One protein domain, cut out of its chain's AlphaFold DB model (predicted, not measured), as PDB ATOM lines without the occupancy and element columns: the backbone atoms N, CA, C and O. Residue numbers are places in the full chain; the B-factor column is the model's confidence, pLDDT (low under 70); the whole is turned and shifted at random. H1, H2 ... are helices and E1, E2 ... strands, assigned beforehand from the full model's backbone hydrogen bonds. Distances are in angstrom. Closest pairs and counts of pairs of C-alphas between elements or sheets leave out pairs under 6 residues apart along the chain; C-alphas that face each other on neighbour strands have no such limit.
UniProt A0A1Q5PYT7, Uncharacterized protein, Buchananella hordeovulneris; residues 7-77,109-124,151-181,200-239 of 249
ATOM      1  N   HIS A   7      68.151 -22.357-106.283       88.00
ATOM      2  CA  HIS A   7      68.865 -21.118-106.567       88.00
ATOM      3  C   HIS A   7      67.847 -20.052-106.973       88.00
ATOM      4  O   HIS A   7      67.610 -19.825-108.161       88.00
ATOM      5  N   LEU A   8      67.223 -19.449-105.965       89.00
ATOM      6  CA  LEU A   8      66.310 -18.325-106.104       89.00
ATOM      7  C   LEU A   8      66.844 -17.131-105.314       89.00
ATOM      8  O   LEU A   8      67.418 -17.288-104.233       89.00
ATOM      9  N   GLU A   9      66.664 -15.934-105.858       88.50
ATOM     10  CA  GLU A   9      67.150 -14.697-105.244       88.50
ATOM     11  C   GLU A   9      65.987 -13.849-104.735       88.50
ATOM     12  O   GLU A   9      64.961 -13.718-105.396       88.50
ATOM     13  N   MET A  10      66.145 -13.234-103.559       88.62
ATOM     14  CA  MET A  10      65.174 -12.251-103.068       88.62
ATOM     15  C   MET A  10      65.057 -11.104-104.078       88.62
ATOM     16  O   MET A  10      66.064 -10.551-104.508       88.62
ATOM     17  N   GLY A  11      63.834 -10.728-104.442       86.94
ATOM     18  CA  GLY A  11      63.580  -9.725-105.474       86.94
ATOM     19  C   GLY A  11      63.538 -10.275-106.902       86.94
ATOM     20  O   GLY A  11      63.125  -9.539-107.794       86.94
ATOM     21  N   GLN A  12      63.900 -11.543-107.135       88.50
ATOM     22  CA  GLN A  12      63.759 -12.170-108.449       88.50
ATOM     23  C   GLN A  12      62.287 -12.194-108.866       88.50
ATOM     24  O   GLN A  12      61.421 -12.586-108.083       88.50
ATOM     25  N   THR A  13      62.015 -11.788-110.104       86.38
ATOM     26  CA  THR A  13      60.654 -11.681-110.637       86.38
ATOM     27  C   THR A  13      60.377 -12.772-111.665       86.38
ATOM     28  O   THR A  13      61.204 -13.069-112.531       86.38
ATOM     29  N   PHE A  14      59.173 -13.329-111.610       80.31
ATOM     30  CA  PHE A  14      58.612 -14.256-112.578       80.31
ATOM     31  C   PHE A  14      57.290 -13.725-113.118       80.31
ATOM     32  O   PHE A  14      56.586 -12.984-112.438       80.31
ATOM     33  N   ILE A  15      56.920 -14.142-114.327       73.81
ATOM     34  CA  ILE A  15      55.605 -13.832-114.888       73.81
ATOM     35  C   ILE A  15      54.740 -15.081-114.813       73.81
ATOM     36  O   ILE A  15      54.994 -16.044-115.529       73.81
ATOM     37  N   LEU A  16      53.691 -15.046-113.993       72.00
ATOM     38  CA  LEU A  16      52.666 -16.084-113.943       72.00
ATOM     39  C   LEU A  16      51.365 -15.521-114.513       72.00
ATOM     40  O   LEU A  16      50.777 -14.603-113.951       72.00
ATOM     41  N   ARG A  17      50.902 -16.059-115.649       61.94
ATOM     42  CA  ARG A  17      49.622 -15.670-116.286       61.94
ATOM     43  C   ARG A  17      49.414 -14.146-116.403       61.94
ATOM     44  O   ARG A  17      48.304 -13.666-116.213       61.94
ATOM     45  N   ARG A  18      50.467 -13.413-116.798       66.50
ATOM     46  CA  ARG A  18      50.525 -11.937-116.966       66.50
ATOM     47  C   ARG A  18      50.658 -11.114-115.677       66.50
ATOM     48  O   ARG A  18      50.703  -9.894-115.770       66.50
ATOM     49  N   HIS A  19      50.795 -11.754-114.520       71.00
ATOM     50  CA  HIS A  19      51.110 -11.083-113.260       71.00
ATOM     51  C   HIS A  19      52.592 -11.257-112.930       71.00
ATOM     52  O   HIS A  19      53.134 -12.359-113.053       71.00
ATOM     53  N   ALA A  20      53.241 -10.168-112.523       78.38
ATOM     54  CA  ALA A  20      54.590 -10.216-111.984       78.38
ATOM     55  C   ALA A  20      54.535 -10.717-110.536       78.38
ATOM     56  O   ALA A  20      53.841 -10.140-109.699       78.38
ATOM     57  N   LEU A  21      55.260 -11.797-110.266       82.06
ATOM     58  CA  LEU A  21      55.465 -12.362-108.941       82.06
ATOM     59  C   LEU A  21      56.929 -12.207-108.564       82.06
ATOM     60  O   LEU A  21      57.804 -12.538-109.357       82.06
ATOM     61  N   ARG A  22      57.199 -11.750-107.352       86.81
ATOM     62  CA  ARG A  22      58.530 -11.494-106.827       86.81
ATOM     63  C   ARG A  22      58.823 -12.433-105.670       86.81
ATOM     64  O   ARG A  22      57.978 -12.626-104.801       86.81
ATOM     65  N   VAL A  23      60.035 -12.974-105.621       90.31
ATOM     66  CA  VAL A  23      60.516 -13.700-104.441       90.31
ATOM     67  C   VAL A  23      60.665 -12.712-103.289       90.31
ATOM     68  O   VAL A  23      61.445 -11.760-103.385       90.31
ATOM     69  N   VAL A  24      59.945 -12.927-102.192       88.44
ATOM     70  CA  VAL A  24      59.991 -12.030-101.018       88.44
ATOM     71  C   VAL A  24      60.513 -12.694 -99.753       88.44
ATOM     72  O   VAL A  24      60.990 -12.007 -98.847       88.44
ATOM     73  N   GLY A  25      60.474 -14.021 -99.707       90.94
ATOM     74  CA  GLY A  25      60.935 -14.797 -98.574       90.94
ATOM     75  C   GLY A  25      61.127 -16.258 -98.941       90.94
ATOM     76  O   GLY A  25      60.676 -16.712 -99.992       90.94
ATOM     77  N   ALA A  26      61.823 -16.985 -98.078       92.94
ATOM     78  CA  ALA A  26      61.892 -18.434 -98.148       92.94
ATOM     79  C   ALA A  26      62.012 -19.052 -96.758       92.94
ATOM     80  O   ALA A  26      62.691 -18.499 -95.888       92.94
ATOM     81  N   VAL A  27      61.425 -20.227 -96.562       93.88
ATOM     82  CA  VAL A  27      61.677 -21.071 -95.392       93.88
ATOM     83  C   VAL A  27      62.242 -22.416 -95.808       93.88
ATOM     84  O   VAL A  27      61.900 -22.947 -96.855       93.88
ATOM     85  N   LEU A  28      63.141 -22.947 -94.985       95.31
ATOM     86  CA  LEU A  28      63.605 -24.324 -95.056       95.31
ATOM     87  C   LEU A  28      62.968 -25.072 -93.895       95.31
ATOM     88  O   LEU A  28      63.279 -24.804 -92.725       95.31
ATOM     89  N   LEU A  29      62.111 -26.018 -94.224       95.44
ATOM     90  CA  LEU A  29      61.442 -26.879 -93.274       95.44
ATOM     91  C   LEU A  29      62.249 -28.156 -93.074       95.44
ATOM     92  O   LEU A  29      62.976 -28.612 -93.957       95.44
ATOM     93  N   ARG A  30      62.181 -28.660 -91.846       96.19
ATOM     94  CA  ARG A  30      62.800 -29.904 -91.411       96.19
ATOM     95  C   ARG A  30      61.760 -30.716 -90.669       96.19
ATOM     96  O   ARG A  30      61.194 -30.220 -89.696       96.19
ATOM     97  N   GLU A  31      61.594 -31.959 -91.063       95.94
ATOM     98  CA  GLU A  31      60.831 -32.950 -90.322       95.94
ATOM     99  C   GLU A  31      61.738 -34.108 -89.941       95.94
ATOM    100  O   GLU A  31      62.594 -34.511 -90.722       95.94
ATOM    101  N   TYR A  32      61.562 -34.611 -88.723       94.38
ATOM    102  CA  TYR A  32      62.236 -35.817 -88.275       94.38
ATOM    103  C   TYR A  32      61.248 -36.975 -88.325       94.38
ATOM    104  O   TYR A  32      60.231 -36.941 -87.631       94.38
ATOM    105  N   ASP A  33      61.561 -37.986 -89.125       90.44
ATOM    106  CA  ASP A  33      60.785 -39.213 -89.208       90.44
ATOM    107  C   ASP A  33      61.280 -40.208 -88.147       90.44
ATOM    108  O   ASP A  33      62.457 -40.580 -88.071       90.44
ATOM    109  N   GLU A  34      60.367 -40.624 -87.271       89.94
ATOM    110  CA  GLU A  34      60.674 -41.537 -86.171       89.94
ATOM    111  C   GLU A  34      60.771 -43.007 -86.607       89.94
ATOM    112  O   GLU A  34      61.342 -43.811 -85.865       89.94
ATOM    113  N   GLU A  35      60.213 -43.386 -87.754       88.44
ATOM    114  CA  GLU A  35      60.252 -44.751 -88.278       88.44
ATOM    115  C   GLU A  35      61.629 -45.055 -88.868       88.44
ATOM    116  O   GLU A  35      62.251 -46.059 -88.505       88.44
ATOM    117  N   ASP A  36      62.145 -44.163 -89.714       92.94
ATOM    118  CA  ASP A  36      63.427 -44.366 -90.391       92.94
ATOM    119  C   ASP A  36      64.613 -43.638 -89.727       92.94
ATOM    120  O   ASP A  36      65.776 -43.878 -90.083       92.94
ATOM    121  N   LYS A  37      64.325 -42.828 -88.697       93.12
ATOM    122  CA  LYS A  37      65.281 -42.047 -87.897       93.12
ATOM    123  C   LYS A  37      66.052 -41.013 -88.722       93.12
ATOM    124  O   LYS A  37      67.228 -40.759 -88.426       93.12
ATOM    125  N   ARG A  38      65.425 -40.409 -89.736       92.56
ATOM    126  CA  ARG A  38      66.058 -39.423 -90.626       92.56
ATOM    127  C   ARG A  38      65.352 -38.081 -90.632       92.56
ATOM    128  O   ARG A  38      64.196 -37.938 -90.263       92.56
ATOM    129  N   ASP A  39      66.112 -37.083 -91.071       92.31
ATOM    130  CA  ASP A  39      65.594 -35.753 -91.340       92.31
ATOM    131  C   ASP A  39      65.227 -35.601 -92.816       92.31
ATOM    132  O   ASP A  39      66.071 -35.786 -93.701       92.31
ATOM    133  N   TYR A  40      63.992 -35.179 -93.053       93.69
ATOM    134  CA  TYR A  40      63.478 -34.744 -94.339       93.69
ATOM    135  C   TYR A  40      63.444 -33.222 -94.397       93.69
ATOM    136  O   TYR A  40      63.235 -32.542 -93.389       93.69
ATOM    137  N   PHE A  41      63.700 -32.676 -95.584       94.69
ATOM    138  CA  PHE A  41      63.798 -31.239 -95.794       94.69
ATOM    139  C   PHE A  41      63.066 -30.831 -97.062       94.69
ATOM    140  O   PHE A  41      63.167 -31.500 -98.091       94.69
ATOM    141  N   TRP A  42      62.412 -29.682 -97.007       95.44
ATOM    142  CA  TRP A  42      61.878 -29.006 -98.178       95.44
ATOM    143  C   TRP A  42      61.931 -27.499 -97.972       95.44
ATOM    144  O   TRP A  42      62.064 -27.001 -96.851       95.44
ATOM    145  N   GLU A  43      61.903 -26.761 -99.071       94.94
ATOM    146  CA  GLU A  43      61.956 -25.300 -99.066       94.94
ATOM    147  C   GLU A  43      60.674 -24.754 -99.632       94.94
ATOM    148  O   GLU A  43      60.244 -25.220-100.677       94.94
ATOM    149  N   GLU A  44      60.145 -23.707 -99.021       94.38
ATOM    150  CA  GLU A  44      59.002 -22.968 -99.539       94.38
ATOM    151  C   GLU A  44      59.443 -21.535 -99.814       94.38
ATOM    152  O   GLU A  44      59.876 -20.807 -98.917       94.38
ATOM    153  N   TRP A  45      59.360 -21.132-101.077       93.12
ATOM    154  CA  TRP A  45      59.747 -19.814-101.565       93.12
ATOM    155  C   TRP A  45      58.503 -18.982-101.842       93.12
ATOM    156  O   TRP A  45      57.723 -19.301-102.740       93.12
ATOM    157  N   GLN A  46      58.340 -17.899-101.086       91.25
ATOM    158  CA  GLN A  46      57.190 -17.009-101.178       91.25
ATOM    159  C   GLN A  46      57.284 -16.140-102.431       91.25
ATOM    160  O   GLN A  46      58.236 -15.369-102.595       91.25
ATOM    161  N   LEU A  47      56.260 -16.231-103.274       87.75
ATOM    162  CA  LEU A  47      56.070 -15.435-104.476       87.75
ATOM    163  C   LEU A  47      54.917 -14.445-104.262       87.75
ATOM    164  O   LEU A  47      53.744 -14.821-104.317       87.75
ATOM    165  N   ALA A  48      55.251 -13.173-104.051       83.62
ATOM    166  CA  ALA A  48      54.278 -12.096-103.870       83.62
ATOM    167  C   ALA A  48      54.112 -11.278-105.155       83.62
ATOM    168  O   ALA A  48      55.094 -10.961-105.821       83.62
ATOM    169  N   GLY A  49      52.887 -10.893-105.501       72.75
ATOM    170  CA  GLY A  49      52.597 -10.006-106.629       72.75
ATOM    171  C   GLY A  49      51.587  -8.931-106.257       72.75
ATOM    172  O   GLY A  49      50.892  -9.041-105.247       72.75
ATOM    173  N   ALA A  50      51.483  -7.893-107.091       45.97
ATOM    174  CA  ALA A  50      50.522  -6.811-106.896       45.97
ATOM    175  C   ALA A  50      49.084  -7.367-106.851       45.97
ATOM    176  O   ALA A  50      48.544  -7.824-107.861       45.97
ATOM    177  N   GLY A  51      48.481  -7.346-105.658       51.41
ATOM    178  CA  GLY A  51      47.086  -7.723-105.420       51.41
ATOM    179  C   GLY A  51      46.790  -9.214-105.208       51.41
ATOM    180  O   GLY A  51      45.613  -9.546-105.072       51.41
ATOM    181  N   SER A  52      47.786 -10.108-105.156       52.06
ATOM    182  CA  SER A  52      47.560 -11.556-104.987       52.06
ATOM    183  C   SER A  52      47.819 -12.047-103.564       52.06
ATOM    184  O   SER A  52      48.782 -11.625-102.929       52.06
ATOM    185  N   ASP A  53      47.030 -13.021-103.106       64.62
ATOM    186  CA  ASP A  53      47.471 -13.912-102.034       64.62
ATOM    187  C   ASP A  53      48.736 -14.660-102.483       64.62
ATOM    188  O   ASP A  53      48.838 -15.075-103.641       64.62
ATOM    189  N   ASP A  54      49.714 -14.783-101.585       74.44
ATOM    190  CA  ASP A  54      51.041 -15.311-101.910       74.44
ATOM    191  C   ASP A  54      50.962 -16.730-102.492       74.44
ATOM    192  O   ASP A  54      50.397 -17.636-101.871       74.44
ATOM    193  N   ALA A  55      51.569 -16.925-103.664       84.25
ATOM    194  CA  ALA A  55      51.874 -18.253-104.185       84.25
ATOM    195  C   ALA A  55      53.220 -18.724-103.623       84.25
ATOM    196  O   ALA A  55      54.045 -17.913-103.202       84.25
ATOM    197  N   TRP A  56      53.463 -20.031-103.649       90.06
ATOM    198  CA  TRP A  56      54.699 -20.611-103.136       90.06
ATOM    199  C   TRP A  56      55.301 -21.576-104.143       90.06
ATOM    200  O   TRP A  56      54.586 -22.316-104.818       90.06
ATOM    201  N   LEU A  57      56.625 -21.546-104.253       91.62
ATOM    202  CA  LEU A  57      57.382 -22.612-104.890       91.62
ATOM    203  C   LEU A  57      57.980 -23.495-103.813       91.62
ATOM    204  O   LEU A  57      58.828 -23.050-103.043       91.62
ATOM    205  N   GLU A  58      57.546 -24.741-103.793       93.38
ATOM    206  CA  GLU A  58      58.043 -25.759-102.888       93.38
ATOM    207  C   GLU A  58      59.094 -26.616-103.600       93.38
ATOM    208  O   GLU A  58      58.907 -26.986-104.762       93.38
ATOM    209  N   PHE A  59      60.198 -26.924-102.924       93.50
ATOM    210  CA  PHE A  59      61.221 -27.846-103.411       93.50
ATOM    211  C   PHE A  59      61.553 -28.899-102.357       93.50
ATOM    212  O   PHE A  59      62.170 -28.586-101.337       93.50
ATOM    213  N   ASP A  60      61.206 -30.151-102.642       92.19
ATOM    214  CA  ASP A  60      61.484 -31.301-101.785       92.19
ATOM    215  C   ASP A  60      62.921 -31.804-102.010       92.19
ATOM    216  O   ASP A  60      63.356 -32.090-103.131       92.19
ATOM    217  N   HIS A  61      63.706 -31.905-100.934       92.19
ATOM    218  CA  HIS A  61      65.119 -32.294-101.011       92.19
ATOM    219  C   HIS A  61      65.341 -33.786-101.222       92.19
ATOM    220  O   HIS A  61      66.448 -34.169-101.627       92.19
ATOM    221  N   TYR A  62      64.355 -34.604-100.874       87.06
ATOM    222  CA  TYR A  62      64.387 -36.052-100.966       87.06
ATOM    223  C   TYR A  62      63.931 -36.514-102.350       87.06
ATOM    224  O   TYR A  62      64.701 -37.173-103.052       87.06
ATOM    225  N   SER A  63      62.725 -36.125-102.772       84.56
ATOM    226  CA  SER A  63      62.181 -36.504-104.084       84.56
ATOM    227  C   SER A  63      62.778 -35.679-105.231       84.56
ATOM    228  O   SER A  63      62.895 -36.163-106.359       84.56
ATOM    229  N   GLY A  64      63.202 -34.442-104.949       84.06
ATOM    230  CA  GLY A  64      63.586 -33.470-105.972       84.06
ATOM    231  C   GLY A  64      62.389 -32.882-106.722       84.06
ATOM    232  O   GLY A  64      62.589 -32.233-107.756       84.06
ATOM    233  N   ASP A  65      61.173 -33.128-106.236       86.56
ATOM    234  CA  ASP A  65      59.951 -32.588-106.806       86.56
ATOM    235  C   ASP A  65      59.830 -31.086-106.539       86.56
ATOM    236  O   ASP A  65      60.338 -30.551-105.550       86.56
ATOM    237  N   VAL A  66      59.162 -30.401-107.467       88.50
ATOM    238  CA  VAL A  66      58.845 -28.978-107.354       88.50
ATOM    239  C   VAL A  66      57.340 -28.815-107.463       88.50
ATOM    240  O   VAL A  66      56.749 -29.236-108.464       88.50
ATOM    241  N   HIS A  67      56.738 -28.155-106.479       89.06
ATOM    242  CA  HIS A  67      55.320 -27.814-106.495       89.06
ATOM    243  C   HIS A  67      55.138 -26.303-106.595       89.06
ATOM    244  O   HIS A  67      55.811 -25.524-105.923       89.06
ATOM    245  N   LEU A  68      54.214 -25.878-107.454       88.12
ATOM    246  CA  LEU A  68      53.632 -24.546-107.387       88.12
ATOM    247  C   LEU A  68      52.357 -24.626-106.551       88.12
ATOM    248  O   LEU A  68      51.372 -25.229-106.979       88.12
ATOM    249  N   SER A  69      52.389 -23.987-105.391       88.31
ATOM    250  CA  SER A  69      51.292 -23.919-104.434       88.31
ATOM    251  C   SER A  69      50.559 -22.593-104.599       88.31
ATOM    252  O   SER A  69      51.128 -21.514-104.420       88.31
ATOM    253  N   ILE A  70      49.286 -22.666-104.981       83.50
ATOM    254  CA  ILE A  70      48.418 -21.501-105.188       83.50
ATOM    255  C   ILE A  70      47.311 -21.543-104.133       83.50
ATOM    256  O   ILE A  70      46.718 -22.607-103.960       83.50
ATOM    257  N   PRO A  71      46.994 -20.431-103.449       84.75
ATOM    258  CA  PRO A  71      45.941 -20.398-102.440       84.75
ATOM    259  C   PRO A  71      44.624 -21.017-102.925       84.75
ATOM    260  O   PRO A  71      44.149 -20.744-104.031       84.75
ATOM    261  N   ALA A  72      44.035 -21.862-102.084       83.69
ATOM    262  CA  ALA A  72      42.735 -22.478-102.288       83.69
ATOM    263  C   ALA A  72      41.838 -22.187-101.082       83.69
ATOM    264  O   ALA A  72      42.290 -22.150 -99.941       83.69
ATOM    265  N   TYR A  73      40.548 -21.978-101.340       84.75
ATOM    266  CA  TYR A  73      39.615 -21.490-100.331       84.75
ATOM    267  C   TYR A  73      38.432 -22.428-100.156       84.75
ATOM    268  O   TYR A  73      37.839 -22.899-101.131       84.75
ATOM    269  N   PHE A  74      38.077 -22.643 -98.895       86.31
ATOM    270  CA  PHE A  74      36.950 -23.449 -98.458       86.31
ATOM    271  C   PHE A  74      36.038 -22.613 -97.565       86.31
ATOM    272  O   PHE A  74      36.463 -21.638 -96.951       86.31
ATOM    273  N   THR A  75      34.766 -22.992 -97.533       87.19
ATOM    274  CA  THR A  75      33.744 -22.340 -96.695       87.19
ATOM    275  C   THR A  75      33.968 -22.569 -95.202       87.19
ATOM    276  O   THR A  75      33.547 -21.754 -94.386       87.19
ATOM    277  N   GLU A  76      34.669 -23.644 -94.854       87.31
ATOM    278  CA  GLU A  76      35.080 -23.979 -93.496       87.31
ATOM    279  C   GLU A  76      36.609 -24.122 -93.450       87.31
ATOM    280  O   GLU A  76      37.209 -24.593 -94.424       87.31
ATOM    281  N   PRO A  77      37.260 -23.717 -92.346       89.12
ATOM    282  CA  PRO A  77      38.701 -23.859 -92.204       89.12
ATOM    283  C   PRO A  77      39.095 -25.333 -92.082       89.12
ATOM    284  O   PRO A  77      38.454 -26.110 -91.373       89.12
ATOM    285  N   ALA A 109      56.600 -30.410 -89.136       95.94
ATOM    286  CA  ALA A 109      57.900 -29.842 -89.418       95.94
ATOM    287  C   ALA A 109      58.303 -28.777 -88.389       95.94
ATOM    288  O   ALA A 109      57.535 -28.339 -87.522       95.94
ATOM    289  N   GLN A 110      59.529 -28.297 -88.540       95.19
ATOM    290  CA  GLN A 110      60.038 -27.087 -87.920       95.19
ATOM    291  C   GLN A 110      60.699 -26.205 -88.977       95.19
ATOM    292  O   GLN A 110      61.436 -26.691 -89.835       95.19
ATOM    293  N   VAL A 111      60.518 -24.887 -88.863       94.31
ATOM    294  CA  VAL A 111      61.298 -23.915 -89.639       94.31
ATOM    295  C   VAL A 111      62.751 -23.974 -89.180       94.31
ATOM    296  O   VAL A 111      63.125 -23.400 -88.161       94.31
ATOM    297  N   SER A 112      63.598 -24.669 -89.927       94.31
ATOM    298  CA  SER A 112      65.030 -24.760 -89.627       94.31
ATOM    299  C   SER A 112      65.774 -23.475 -89.999       94.31
ATOM    300  O   SER A 112      66.787 -23.131 -89.384       94.31
ATOM    301  N   ARG A 113      65.262 -22.738 -90.993       92.75
ATOM    302  CA  ARG A 113      65.803 -21.451 -91.430       92.75
ATOM    303  C   ARG A 113      64.753 -20.638 -92.182       92.75
ATOM    304  O   ARG A 113      63.963 -21.206 -92.921       92.75
ATOM    305  N   ALA A 114      64.824 -19.316 -92.062       91.44
ATOM    306  CA  ALA A 114      64.063 -18.366 -92.871       91.44
ATOM    307  C   ALA A 114      64.996 -17.351 -93.561       91.44
ATOM    308  O   ALA A 114      66.088 -17.062 -93.059       91.44
ATOM    309  N   LEU A 115      64.578 -16.825 -94.712       89.25
ATOM    310  CA  LEU A 115      65.239 -15.778 -95.495       89.25
ATOM    311  C   LEU A 115      64.225 -14.702 -95.900       89.25
ATOM    312  O   LEU A 115      63.059 -15.004 -96.132       89.25
ATOM    313  N   GLY A 116      64.695 -13.465 -96.069       84.94
ATOM    314  CA  GLY A 116      63.869 -12.364 -96.568       84.94
ATOM    315  C   GLY A 116      62.774 -11.925 -95.596       84.94
ATOM    316  O   GLY A 116      62.901 -12.077 -94.380       84.94
ATOM    317  N   LYS A 117      61.705 -11.346 -96.147       74.88
ATOM    318  CA  LYS A 117      60.512 -10.913 -95.414       74.88
ATOM    319  C   LYS A 117      59.415 -11.978 -95.537       74.88
ATOM    320  O   LYS A 117      58.327 -11.677 -96.022       74.88
ATOM    321  N   CYS A 118      59.696 -13.218 -95.124       69.00
ATOM    322  CA  CYS A 118      58.617 -14.199 -94.966       69.00
ATOM    323  C   CYS A 118      57.521 -13.636 -94.051       69.00
ATOM    324  O   CYS A 118      57.794 -12.789 -93.191       69.00
ATOM    325  N   ARG A 119      56.289 -14.141 -94.195       68.31
ATOM    326  CA  ARG A 119      55.193 -13.835 -93.260       68.31
ATOM    327  C   ARG A 119      55.659 -13.964 -91.803       68.31
ATOM    328  O   ARG A 119      56.444 -14.849 -91.471       68.31
ATOM    329  N   ALA A 120      55.147 -13.102 -90.921       62.84
ATOM    330  CA  ALA A 120      55.650 -12.940 -89.548       62.84
ATOM    331  C   ALA A 120      55.682 -14.235 -88.705       62.84
ATOM    332  O   ALA A 120      56.450 -14.338 -87.750       62.84
ATOM    333  N   TRP A 121      54.861 -15.228 -89.047       66.56
ATOM    334  CA  TRP A 121      54.791 -16.527 -88.374       66.56
ATOM    335  C   TRP A 121      55.804 -17.562 -88.896       66.56
ATOM    336  O   TRP A 121      56.106 -18.530 -88.198       66.56
ATOM    337  N   ALA A 122      56.395 -17.348 -90.071       75.62
ATOM    338  CA  ALA A 122      57.347 -18.247 -90.718       75.62
ATOM    339  C   ALA A 122      58.782 -17.981 -90.218       75.62
ATOM    340  O   ALA A 122      59.675 -17.576 -90.962       75.62
ATOM    341  N   THR A 123      58.988 -18.151 -88.909       81.44
ATOM    342  CA  THR A 123      60.240 -17.810 -88.214       81.44
ATOM    343  C   THR A 123      60.990 -19.046 -87.733       81.44
ATOM    344  O   THR A 123      60.388 -20.040 -87.331       81.44
ATOM    345  N   THR A 124      62.325 -18.982 -87.753       90.25
ATOM    346  CA  THR A 124      63.203 -20.088 -87.342       90.25
ATOM    347  C   THR A 124      62.844 -20.631 -85.954       90.25
ATOM    348  O   THR A 124      62.640 -19.878 -85.003       90.25
ATOM    349  N   GLN A 151      52.895 -21.868 -86.165       86.44
ATOM    350  CA  GLN A 151      52.634 -21.412 -84.804       86.44
ATOM    351  C   GLN A 151      52.391 -19.896 -84.730       86.44
ATOM    352  O   GLN A 151      53.286 -19.095 -84.993       86.44
ATOM    353  N   GLY A 152      51.196 -19.518 -84.268       80.50
ATOM    354  CA  GLY A 152      50.772 -18.119 -84.143       80.50
ATOM    355  C   GLY A 152      50.102 -17.548 -85.397       80.50
ATOM    356  O   GLY A 152      49.759 -16.370 -85.395       80.50
ATOM    357  N   GLY A 153      49.912 -18.363 -86.438       81.88
ATOM    358  CA  GLY A 153      49.134 -18.033 -87.629       81.88
ATOM    359  C   GLY A 153      47.811 -18.800 -87.718       81.88
ATOM    360  O   GLY A 153      47.426 -19.553 -86.818       81.88
ATOM    361  N   GLU A 154      47.125 -18.598 -88.838       86.19
ATOM    362  CA  GLU A 154      45.943 -19.356 -89.254       86.19
ATOM    363  C   GLU A 154      46.342 -20.485 -90.202       86.19
ATOM    364  O   GLU A 154      47.368 -20.394 -90.880       86.19
ATOM    365  N   SER A 155      45.511 -21.524 -90.284       91.44
ATOM    366  CA  SER A 155      45.694 -22.579 -91.275       91.44
ATOM    367  C   SER A 155      45.424 -22.038 -92.678       91.44
ATOM    368  O   SER A 155      44.469 -21.288 -92.891       91.44
ATOM    369  N   ARG A 156      46.260 -22.413 -93.643       90.31
ATOM    370  CA  ARG A 156      46.141 -22.007 -95.045       90.31
ATOM    371  C   ARG A 156      46.115 -23.248 -95.919       90.31
ATOM    372  O   ARG A 156      46.821 -24.210 -95.643       90.31
ATOM    373  N   VAL A 157      45.275 -23.215 -96.946       90.94
ATOM    374  CA  VAL A 157      45.118 -24.307 -97.904       90.94
ATOM    375  C   VAL A 157      45.652 -23.838 -99.248       90.94
ATOM    376  O   VAL A 157      45.345 -22.732 -99.697       90.94
ATOM    377  N   TYR A 158      46.423 -24.690 -99.906       89.75
ATOM    378  CA  TYR A 158      46.998 -24.443-101.216       89.75
ATOM    379  C   TYR A 158      46.637 -25.586-102.150       89.75
ATOM    380  O   TYR A 158      46.709 -26.743-101.764       89.75
ATOM    381  N   SER A 159      46.280 -25.276-103.392       87.88
ATOM    382  CA  SER A 159      46.301 -26.258-104.470       87.88
ATOM    383  C   SER A 159      47.727 -26.392-104.984       87.88
ATOM    384  O   SER A 159      48.333 -25.400-105.391       87.88
ATOM    385  N   GLN A 160      48.235 -27.619-104.982       85.62
ATOM    386  CA  GLN A 160      49.571 -27.946-105.453       85.62
ATOM    387  C   GLN A 160      49.523 -28.417-106.904       85.62
ATOM    388  O   GLN A 160      48.711 -29.258-107.297       85.62
ATOM    389  N   LEU A 161      50.427 -27.869-107.708       82.50
ATOM    390  CA  LEU A 161      50.714 -28.336-109.054       82.50
ATOM    391  C   LEU A 161      52.167 -28.793-109.105       82.50
ATOM    392  O   LEU A 161      53.074 -27.965-109.044       82.50
ATOM    393  N   LYS A 162      52.386 -30.100-109.251       85.38
ATOM    394  CA  LYS A 162      53.717 -30.654-109.507       85.38
ATOM    395  C   LYS A 162      54.201 -30.224-110.889       85.38
ATOM    396  O   LYS A 162      53.488 -30.402-111.875       85.38
ATOM    397  N   LEU A 163      55.404 -29.661-110.962       81.50
ATOM    398  CA  LEU A 163      55.982 -29.135-112.194       81.50
ATOM    399  C   LEU A 163      57.302 -29.832-112.526       81.50
ATOM    400  O   LEU A 163      58.255 -29.824-111.748       81.50
ATOM    401  N   SER A 164      57.408 -30.361-113.741       77.25
ATOM    402  CA  SER A 164      58.700 -30.722-114.322       77.25
ATOM    403  C   SER A 164      59.541 -29.475-114.623       77.25
ATOM    404  O   SER A 164      59.038 -28.355-114.726       77.25
ATOM    405  N   ARG A 165      60.843 -29.655-114.880       73.88
ATOM    406  CA  ARG A 165      61.729 -28.546-115.295       73.88
ATOM    407  C   ARG A 165      61.243 -27.835-116.561       73.88
ATOM    408  O   ARG A 165      61.396 -26.621-116.686       73.88
ATOM    409  N   ALA A 166      60.681 -28.593-117.503       71.19
ATOM    410  CA  ALA A 166      60.129 -28.042-118.733       71.19
ATOM    411  C   ALA A 166      58.883 -27.195-118.446       71.19
ATOM    412  O   ALA A 166      58.746 -26.103-118.997       71.19
ATOM    413  N   GLU A 167      58.015 -27.663-117.547       77.25
ATOM    414  CA  GLU A 167      56.810 -26.937-117.146       77.25
ATOM    415  C   GLU A 167      57.135 -25.702-116.313       77.25
ATOM    416  O   GLU A 167      56.565 -24.654-116.582       77.25
ATOM    417  N   LEU A 168      58.109 -25.756-115.399       74.56
ATOM    418  CA  LEU A 168      58.609 -24.572-114.688       74.56
ATOM    419  C   LEU A 168      59.051 -23.481-115.666       74.56
ATOM    420  O   LEU A 168      58.633 -22.328-115.554       74.56
ATOM    421  N   ARG A 169      59.843 -23.854-116.679       75.19
ATOM    422  CA  ARG A 169      60.269 -22.915-117.722       75.19
ATOM    423  C   ARG A 169      59.093 -22.382-118.535       75.19
ATOM    424  O   ARG A 169      59.089 -21.204-118.878       75.19
ATOM    425  N   ALA A 170      58.109 -23.221-118.847       70.75
ATOM    426  CA  ALA A 170      56.919 -22.802-119.581       70.75
ATOM    427  C   ALA A 170      56.012 -21.870-118.756       70.75
ATOM    428  O   ALA A 170      55.442 -20.932-119.307       70.75
ATOM    429  N   VAL A 171      55.896 -22.112-117.449       71.50
ATOM    430  CA  VAL A 171      55.044 -21.355-116.523       71.50
ATOM    431  C   VAL A 171      55.651 -19.996-116.195       71.50
ATOM    432  O   VAL A 171      54.932 -19.003-116.220       71.50
ATOM    433  N   PHE A 172      56.955 -19.947-115.917       71.25
ATOM    434  CA  PHE A 172      57.626 -18.747-115.408       71.25
ATOM    435  C   PHE A 172      58.528 -18.044-116.429       71.25
ATOM    436  O   PHE A 172      59.104 -16.997-116.127       71.25
ATOM    437  N   GLY A 173      58.700 -18.621-117.622       68.56
ATOM    438  CA  GLY A 173      59.533 -18.070-118.695       68.56
ATOM    439  C   GLY A 173      61.044 -18.200-118.473       68.56
ATOM    440  O   GLY A 173      61.818 -17.740-119.311       68.56
ATOM    441  N   GLN A 174      61.487 -18.834-117.383       70.69
ATOM    442  CA  GLN A 174      62.901 -18.970-117.025       70.69
ATOM    443  C   GLN A 174      63.222 -20.341-116.425       70.69
ATOM    444  O   GLN A 174      62.350 -21.029-115.895       70.69
ATOM    445  N   SER A 175      64.480 -20.760-116.548       73.25
ATOM    446  CA  SER A 175      64.958 -22.025-115.988       73.25
ATOM    447  C   SER A 175      65.301 -21.865-114.512       73.25
ATOM    448  O   SER A 175      65.949 -20.895-114.131       73.25
ATOM    449  N   PHE A 176      64.949 -22.864-113.711       76.56
ATOM    450  CA  PHE A 176      65.305 -22.931-112.297       76.56
ATOM    451  C   PHE A 176      66.468 -23.905-112.112       76.56
ATOM    452  O   PHE A 176      66.513 -24.964-112.749       76.56
ATOM    453  N   GLN A 177      67.413 -23.547-111.245       78.25
ATOM    454  CA  GLN A 177      68.504 -24.431-110.852       78.25
ATOM    455  C   GLN A 177      68.246 -24.951-109.441       78.25
ATOM    456  O   GLN A 177      68.039 -24.175-108.513       78.25
ATOM    457  N   PHE A 178      68.297 -26.272-109.294       79.31
ATOM    458  CA  PHE A 178      68.155 -26.952-108.013       79.31
ATOM    459  C   PHE A 178      69.354 -27.867-107.805       79.31
ATOM    460  O   PHE A 178      69.696 -28.666-108.687       79.31
ATOM    461  N   ARG A 179      70.000 -27.768-106.643       72.69
ATOM    462  CA  ARG A 179      71.038 -28.712-106.239       72.69
ATOM    463  C   ARG A 179      70.370 -29.996-105.755       72.69
ATOM    464  O   ARG A 179      69.728 -29.995-104.716       72.69
ATOM    465  N   VAL A 180      70.539 -31.100-106.473       60.00
ATOM    466  CA  VAL A 180      70.088 -32.419-106.000       60.00
ATOM    467  C   VAL A 180      71.197 -33.015-105.126       60.00
ATOM    468  O   VAL A 180      72.368 -32.963-105.502       60.00
ATOM    469  N   GLY A 181      70.859 -33.502-103.929       51.03
ATOM    470  CA  GLY A 181      71.813 -34.173-103.039       51.03
ATOM    471  C   GLY A 181      72.229 -35.559-103.562       51.03
ATOM    472  O   GLY A 181      71.653 -36.036-104.538       51.03
ATOM    473  N   THR A 200      46.880 -28.723-119.581       34.66
ATOM    474  CA  THR A 200      46.171 -28.481-118.297       34.66
ATOM    475  C   THR A 200      46.357 -27.105-117.675       34.66
ATOM    476  O   THR A 200      45.992 -26.901-116.530       34.66
ATOM    477  N   LEU A 201      46.805 -26.091-118.416       32.72
ATOM    478  CA  LEU A 201      46.560 -24.707-117.973       32.72
ATOM    479  C   LEU A 201      45.223 -24.164-118.509       32.72
ATOM    480  O   LEU A 201      44.587 -23.362-117.824       32.72
ATOM    481  N   ALA A 202      44.757 -24.661-119.664       32.31
ATOM    482  CA  ALA A 202      43.488 -24.268-120.286       32.31
ATOM    483  C   ALA A 202      42.298 -25.187-119.928       32.31
ATOM    484  O   ALA A 202      41.201 -24.689-119.705       32.31
ATOM    485  N   ALA A 203      42.499 -26.508-119.812       30.91
ATOM    486  CA  ALA A 203      41.404 -27.472-119.612       30.91
ATOM    487  C   ALA A 203      40.948 -27.640-118.150       30.91
ATOM    488  O   ALA A 203      39.886 -28.192-117.890       30.91
ATOM    489  N   LEU A 204      41.724 -27.154-117.176       33.50
ATOM    490  CA  LEU A 204      41.448 -27.421-115.764       33.50
ATOM    491  C   LEU A 204      40.343 -26.540-115.163       33.50
ATOM    492  O   LEU A 204      39.997 -26.744-114.000       33.50
ATOM    493  N   GLY A 205      39.820 -25.526-115.870       33.25
ATOM    494  CA  GLY A 205      38.832 -24.597-115.286       33.25
ATOM    495  C   GLY A 205      39.282 -23.993-113.941       33.25
ATOM    496  O   GLY A 205      38.468 -23.520-113.157       33.25
ATOM    497  N   ILE A 206      40.586 -24.056-113.637       41.75
ATOM    498  CA  ILE A 206      41.227 -23.406-112.486       41.75
ATOM    499  C   ILE A 206      41.334 -21.904-112.778       41.75
ATOM    500  O   ILE A 206      41.332 -21.088-111.866       41.75
ATOM    501  N   GLY A 207      41.350 -21.532-114.064       32.53
ATOM    502  CA  GLY A 207      41.554 -20.164-114.529       32.53
ATOM    503  C   GLY A 207      40.422 -19.170-114.287       32.53
ATOM    504  O   GLY A 207      40.691 -17.986-114.418       32.53
ATOM    505  N   THR A 208      39.210 -19.588-113.917       33.03
ATOM    506  CA  THR A 208      38.108 -18.639-113.659       33.03
ATOM    507  C   THR A 208      37.672 -18.560-112.199       33.03
ATOM    508  O   THR A 208      37.157 -17.524-111.805       33.03
ATOM    509  N   ALA A 209      37.916 -19.583-111.372       33.81
ATOM    510  CA  ALA A 209      37.499 -19.562-109.962       33.81
ATOM    511  C   ALA A 209      38.647 -19.327-108.963       33.81
ATOM    512  O   ALA A 209      38.413 -18.736-107.917       33.81
ATOM    513  N   VAL A 210      39.889 -19.731-109.270       37.75
ATOM    514  CA  VAL A 210      41.034 -19.577-108.337       37.75
ATOM    515  C   VAL A 210      41.651 -18.170-108.406       37.75
ATOM    516  O   VAL A 210      42.398 -17.756-107.534       37.75
ATOM    517  N   ILE A 211      41.279 -17.391-109.425       35.56
ATOM    518  CA  ILE A 211      41.776 -16.035-109.700       35.56
ATOM    519  C   ILE A 211      40.629 -14.996-109.655       35.56
ATOM    520  O   ILE A 211      40.766 -13.872-110.113       35.56
ATOM    521  N   ALA A 212      39.481 -15.303-109.044       32.19
ATOM    522  CA  ALA A 212      38.452 -14.276-108.817       32.19
ATOM    523  C   ALA A 212      38.896 -13.183-107.810       32.19
ATOM    524  O   ALA A 212      38.247 -12.148-107.707       32.19
ATOM    525  N   GLY A 213      40.016 -13.381-107.099       35.06
ATOM    526  CA  GLY A 213      40.604 -12.400-106.180       35.06
ATOM    527  C   GLY A 213      41.610 -11.417-106.799       35.06
ATOM    528  O   GLY A 213      41.983 -10.461-106.127       35.06
ATOM    529  N   LEU A 214      42.043 -11.589-108.060       40.38
ATOM    530  CA  LEU A 214      43.096 -10.750-108.679       40.38
ATOM    531  C   LEU A 214      42.584  -9.413-109.248       40.38
ATOM    532  O   LEU A 214      43.162  -8.855-110.181       40.38
ATOM    533  N   SER A 215      41.471  -8.891-108.743       35.34
ATOM    534  CA  SER A 215      40.915  -7.613-109.195       35.34
ATOM    535  C   SER A 215      40.352  -6.841-108.014       35.34
ATOM    536  O   SER A 215      39.151  -6.834-107.791       35.34
ATOM    537  N   ASN A 216      41.235  -6.190-107.258       37.47
ATOM    538  CA  ASN A 216      40.877  -5.039-106.434       37.47
ATOM    539  C   ASN A 216      42.027  -4.030-106.488       37.47
ATOM    540  O   ASN A 216      43.120  -4.294-105.994       37.47
ATOM    541  N   SER A 217      41.768  -2.890-107.126       41.19
ATOM    542  CA  SER A 217      42.723  -1.819-107.430       41.19
ATOM    543  C   SER A 217      43.070  -0.904-106.245       41.19
ATOM    544  O   SER A 217      43.754   0.088-106.451       41.19
ATOM    545  N   ASP A 218      42.648  -1.237-105.020       45.75
ATOM    546  CA  ASP A 218      42.767  -0.352-103.845       45.75
ATOM    547  C   ASP A 218      43.728  -0.891-102.757       45.75
ATOM    548  O   ASP A 218      43.620  -0.532-101.583       45.75
ATOM    549  N   ARG A 219      44.655  -1.795-103.109       52.69
ATOM    550  CA  ARG A 219      45.605  -2.429-102.169       52.69
ATOM    551  C   ARG A 219      47.018  -1.856-102.336       52.69
ATOM    552  O   ARG A 219      47.481  -1.715-103.462       52.69
ATOM    553  N   CYS A 220      47.682  -1.544-101.220       49.84
ATOM    554  CA  CYS A 220      49.062  -1.038-101.186       49.84
ATOM    555  C   CYS A 220      50.095  -2.152-101.404       49.84
ATOM    556  O   CYS A 220      49.799  -3.326-101.158       49.84
ATOM    557  N   ASP A 221      51.310  -1.779-101.808       54.34
ATOM    558  CA  ASP A 221      52.446  -2.689-101.956       54.34
ATOM    559  C   ASP A 221      53.380  -2.591-100.728       54.34
ATOM    560  O   ASP A 221      54.056  -1.581-100.552       54.34
ATOM    561  N   PRO A 222      53.512  -3.632 -99.880       46.22
ATOM    562  CA  PRO A 222      54.382  -3.617 -98.691       46.22
ATOM    563  C   PRO A 222      55.888  -3.517 -98.990       46.22
ATOM    564  O   PRO A 222      56.717  -3.528 -98.070       46.22
ATOM    565  N   LEU A 223      56.266  -3.496-100.268       43.16
ATOM    566  CA  LEU A 223      57.636  -3.402-100.746       43.16
ATOM    567  C   LEU A 223      57.963  -2.043-101.370       43.16
ATOM    568  O   LEU A 223      59.150  -1.751-101.514       43.16
ATOM    569  N   GLU A 224      56.950  -1.249-101.718       46.81
ATOM    570  CA  GLU A 224      57.095   0.115-102.249       46.81
ATOM    571  C   GLU A 224      56.503   1.172-101.302       46.81
ATOM    572  O   GLU A 224      56.971   2.308-101.279       46.81
ATOM    573  N   ASP A 225      55.530   0.792-100.469       56.19
ATOM    574  CA  ASP A 225      54.807   1.674 -99.563       56.19
ATOM    575  C   ASP A 225      55.187   1.435 -98.090       56.19
ATOM    576  O   ASP A 225      54.807   0.435 -97.473       56.19
ATOM    577  N   ASP A 226      55.851   2.414 -97.471       53.19
ATOM    578  CA  ASP A 226      56.312   2.343 -96.071       53.19
ATOM    579  C   ASP A 226      55.177   2.201 -95.032       53.19
ATOM    580  O   ASP A 226      55.403   1.741 -93.914       53.19
ATOM    581  N   ASN A 227      53.942   2.572 -95.390       62.56
ATOM    582  CA  ASN A 227      52.775   2.567 -94.492       62.56
ATOM    583  C   ASN A 227      51.803   1.412 -94.767       62.56
ATOM    584  O   ASN A 227      50.626   1.473 -94.396       62.56
ATOM    585  N   CYS A 228      52.276   0.384 -95.460       55.28
ATOM    586  CA  CYS A 228      51.470  -0.746 -95.874       55.28
ATOM    587  C   CYS A 228      51.569  -1.890 -94.857       55.28
ATOM    588  O   CYS A 228      52.648  -2.419 -94.585       55.28
ATOM    589  N   VAL A 229      50.434  -2.269 -94.264       55.25
ATOM    590  CA  VAL A 229      50.376  -3.261 -93.179       55.25
ATOM    591  C   VAL A 229      49.489  -4.436 -93.573       55.25
ATOM    592  O   VAL A 229      48.405  -4.251 -94.135       55.25
ATOM    593  N   GLN A 230      49.950  -5.648 -93.252       52.59
ATOM    594  CA  GLN A 230      49.198  -6.886 -93.445       52.59
ATOM    595  C   GLN A 230      48.099  -7.017 -92.383       52.59
ATOM    596  O   GLN A 230      48.357  -6.919 -91.183       52.59
ATOM    597  N   GLN A 231      46.869  -7.243 -92.826       51.22
ATOM    598  CA  GLN A 231      45.717  -7.515 -91.977       51.22
ATOM    599  C   GLN A 231      45.609  -9.008 -91.641       51.22
ATOM    600  O   GLN A 231      46.262  -9.851 -92.254       51.22
ATOM    601  N   GLN A 232      44.771  -9.334 -90.651       40.53
ATOM    602  CA  GLN A 232      44.537 -10.713 -90.201       40.53
ATOM    603  C   GLN A 232      44.021 -11.628 -91.323       40.53
ATOM    604  O   GLN A 232      44.382 -12.797 -91.369       40.53
ATOM    605  N   ASP A 233      43.261 -11.083 -92.275       40.38
ATOM    606  CA  ASP A 233      42.760 -11.814 -93.445       40.38
ATOM    607  C   ASP A 233      43.858 -12.141 -94.481       40.38
ATOM    608  O   ASP A 233      43.667 -12.996 -95.346       40.38
ATOM    609  N   GLY A 234      45.046 -11.541 -94.353       42.97
ATOM    610  CA  GLY A 234      46.169 -11.686 -95.277       42.97
ATOM    611  C   GLY A 234      46.281 -10.566 -96.312       42.97
ATOM    612  O   GLY A 234      47.276 -10.541 -97.036       42.97
ATOM    613  N   ASN A 235      45.332  -9.621 -96.353       49.94
ATOM    614  CA  ASN A 235      45.362  -8.479 -97.267       49.94
ATOM    615  C   ASN A 235      46.273  -7.357 -96.761       49.94
ATOM    616  O   ASN A 235      46.418  -7.143 -95.559       49.94
ATOM    617  N   TYR A 236      46.821  -6.571 -97.684       56.06
ATOM    618  CA  TYR A 236      47.624  -5.388 -97.379       56.06
ATOM    619  C   TYR A 236      46.802  -4.105 -97.560       56.06
ATOM    620  O   TYR A 236      46.104  -3.947 -98.565       56.06
ATOM    621  N   ARG A 237      46.857  -3.190 -96.579       62.75
ATOM    622  CA  ARG A 237      46.222  -1.860 -96.652       62.75
ATOM    623  C   ARG A 237      47.131  -0.753 -96.127       62.75
ATOM    624  O   ARG A 237      47.966  -0.998 -95.254       62.75
ATOM    625  N   TYR A 238      46.907   0.469 -96.603       66.06
ATOM    626  CA  TYR A 238      47.526   1.654 -96.020       66.06
ATOM    627  C   TYR A 238      47.020   1.878 -94.592       66.06
ATOM    628  O   TYR A 238      45.824   1.764 -94.309       66.06
ATOM    629  N   VAL A 239      47.930   2.255 -93.696       64.81
ATOM    630  CA  VAL A 239      47.598   2.789 -92.375       64.81
ATOM    631  C   VAL A 239      47.825   4.295 -92.409       64.81
ATOM    632  O   VAL A 239      48.942   4.775 -92.250       64.81
TER     633      VAL A 239
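AT A GLANCE: This is residues 7 to 77, 109 to 124, 151 to 181 and 200 to 239 of the 249 residues of an uncharacterized protein of Buchananella hordeovulneris (UniProt A0A1Q5PYT7). A strongly twisted sheet of seven strands is the body of this domain, built on the long hairpin of E2 and E3, with the short helix H1 over one face where it packs on E1. A small hairpin, E8 and E9, makes a separate head at the far end of a long stretch with no named element, residues 210 to 227, and the short helix H2 lies off the sheet at the start of that stretch. The printed part has 158 residues with nine named strands and two named helices, in the order E1, E2, E3, E4, E5, E6, E7, H1, H2, E8, E9. The larger sheet is branched at E2 and its neighbour pairs are antiparallel; the class is mostly strand, though under half of the printed residues are in named elements. The whole is compact, with a radius of gyration of the C-alphas of 16.3 A, and spans 50 by 37 by 34 A.

HOW THE PARTS SIT: E1, residues 13 to 16, and E2, residues 19 to 33, form a hairpin, with N 14 and O 21 at 2.8 A. E2 bends by 62 degrees at residue 24. E3, residues 38 to 49, forms the next hairpin with E2, with N 29 and O 42 at 2.8 A. E4, residues 55 to 60, is the antiparallel neighbour of E3, with N 45 and O 57 at 2.8 A, and E5, residues 66 to 72, that of E4, with N 58 and O 67 at 2.9 A; both pairs are hairpins. E1 to E5 make a meander, each strand the antiparallel neighbour of the one before. E6, residues 109 to 116, is antiparallel to E2, with N 28 and O 113 at 2.8 A. E1 and E6 lie on one side of E2, beside residues 19 to 22 and 24 to 31, and E3 lies on the other side. E7, residues 156 to 162, is an edge strand antiparallel to E5, with N 70 and O 159 at 2.9 A. H1, residues 165 to 172, is on this sheet at a height over the sheet of 8.0 A; it lies over E5 and runs slantwise to the strands, at 42 degrees to E5 on the local plane. H1 touches E1, their closest C-alphas being those of Ile 15 and Phe 172, 5.3 A apart. In H1 every O i to N i+4 pair is within hydrogen-bond range; H2, residues 206 to 209, is too short for such a pair, and its one O i to N i+3 pair is not within range. H2 is not on the sheet. E8, residues 228 to 230, and E9, residues 236 to 238, form a hairpin, with N 229 and O 237 at 2.9 A; both are apart from E1 to E7.

IN THESE COORDINATES: E1 begins at C-alpha 13, (60.654, -11.681, -110.637). E2 is the longest strand, 38.3 A from first to last C-alpha, and ends at C-alpha 33, (60.785, -39.213, -89.208). E3 measures 36.1 A, E6 19.8 A, E7 18.5 A, E5 18.1 A and E4 16.4 A. H1 measures 10.6 A. E9 ends at C-alpha 238, (47.526, 1.654, -96.020).

THE WHOLE: The two C-alphas farthest apart are those of Asp 36 and Asp 218, at 50.4 A. Residues 78 to 108, 125 to 150 and 182 to 199 are not printed; the C-alphas across these cuts are 20.3 A, 10.9 A and 30.4 A apart. Of the links that are printed whole, that from H2 to E8 is long, with 18 residues. The mean pLDDT of the printed part is 73.4; residues under 70 include 50 to 53, 118 to 121 and 200 to 239.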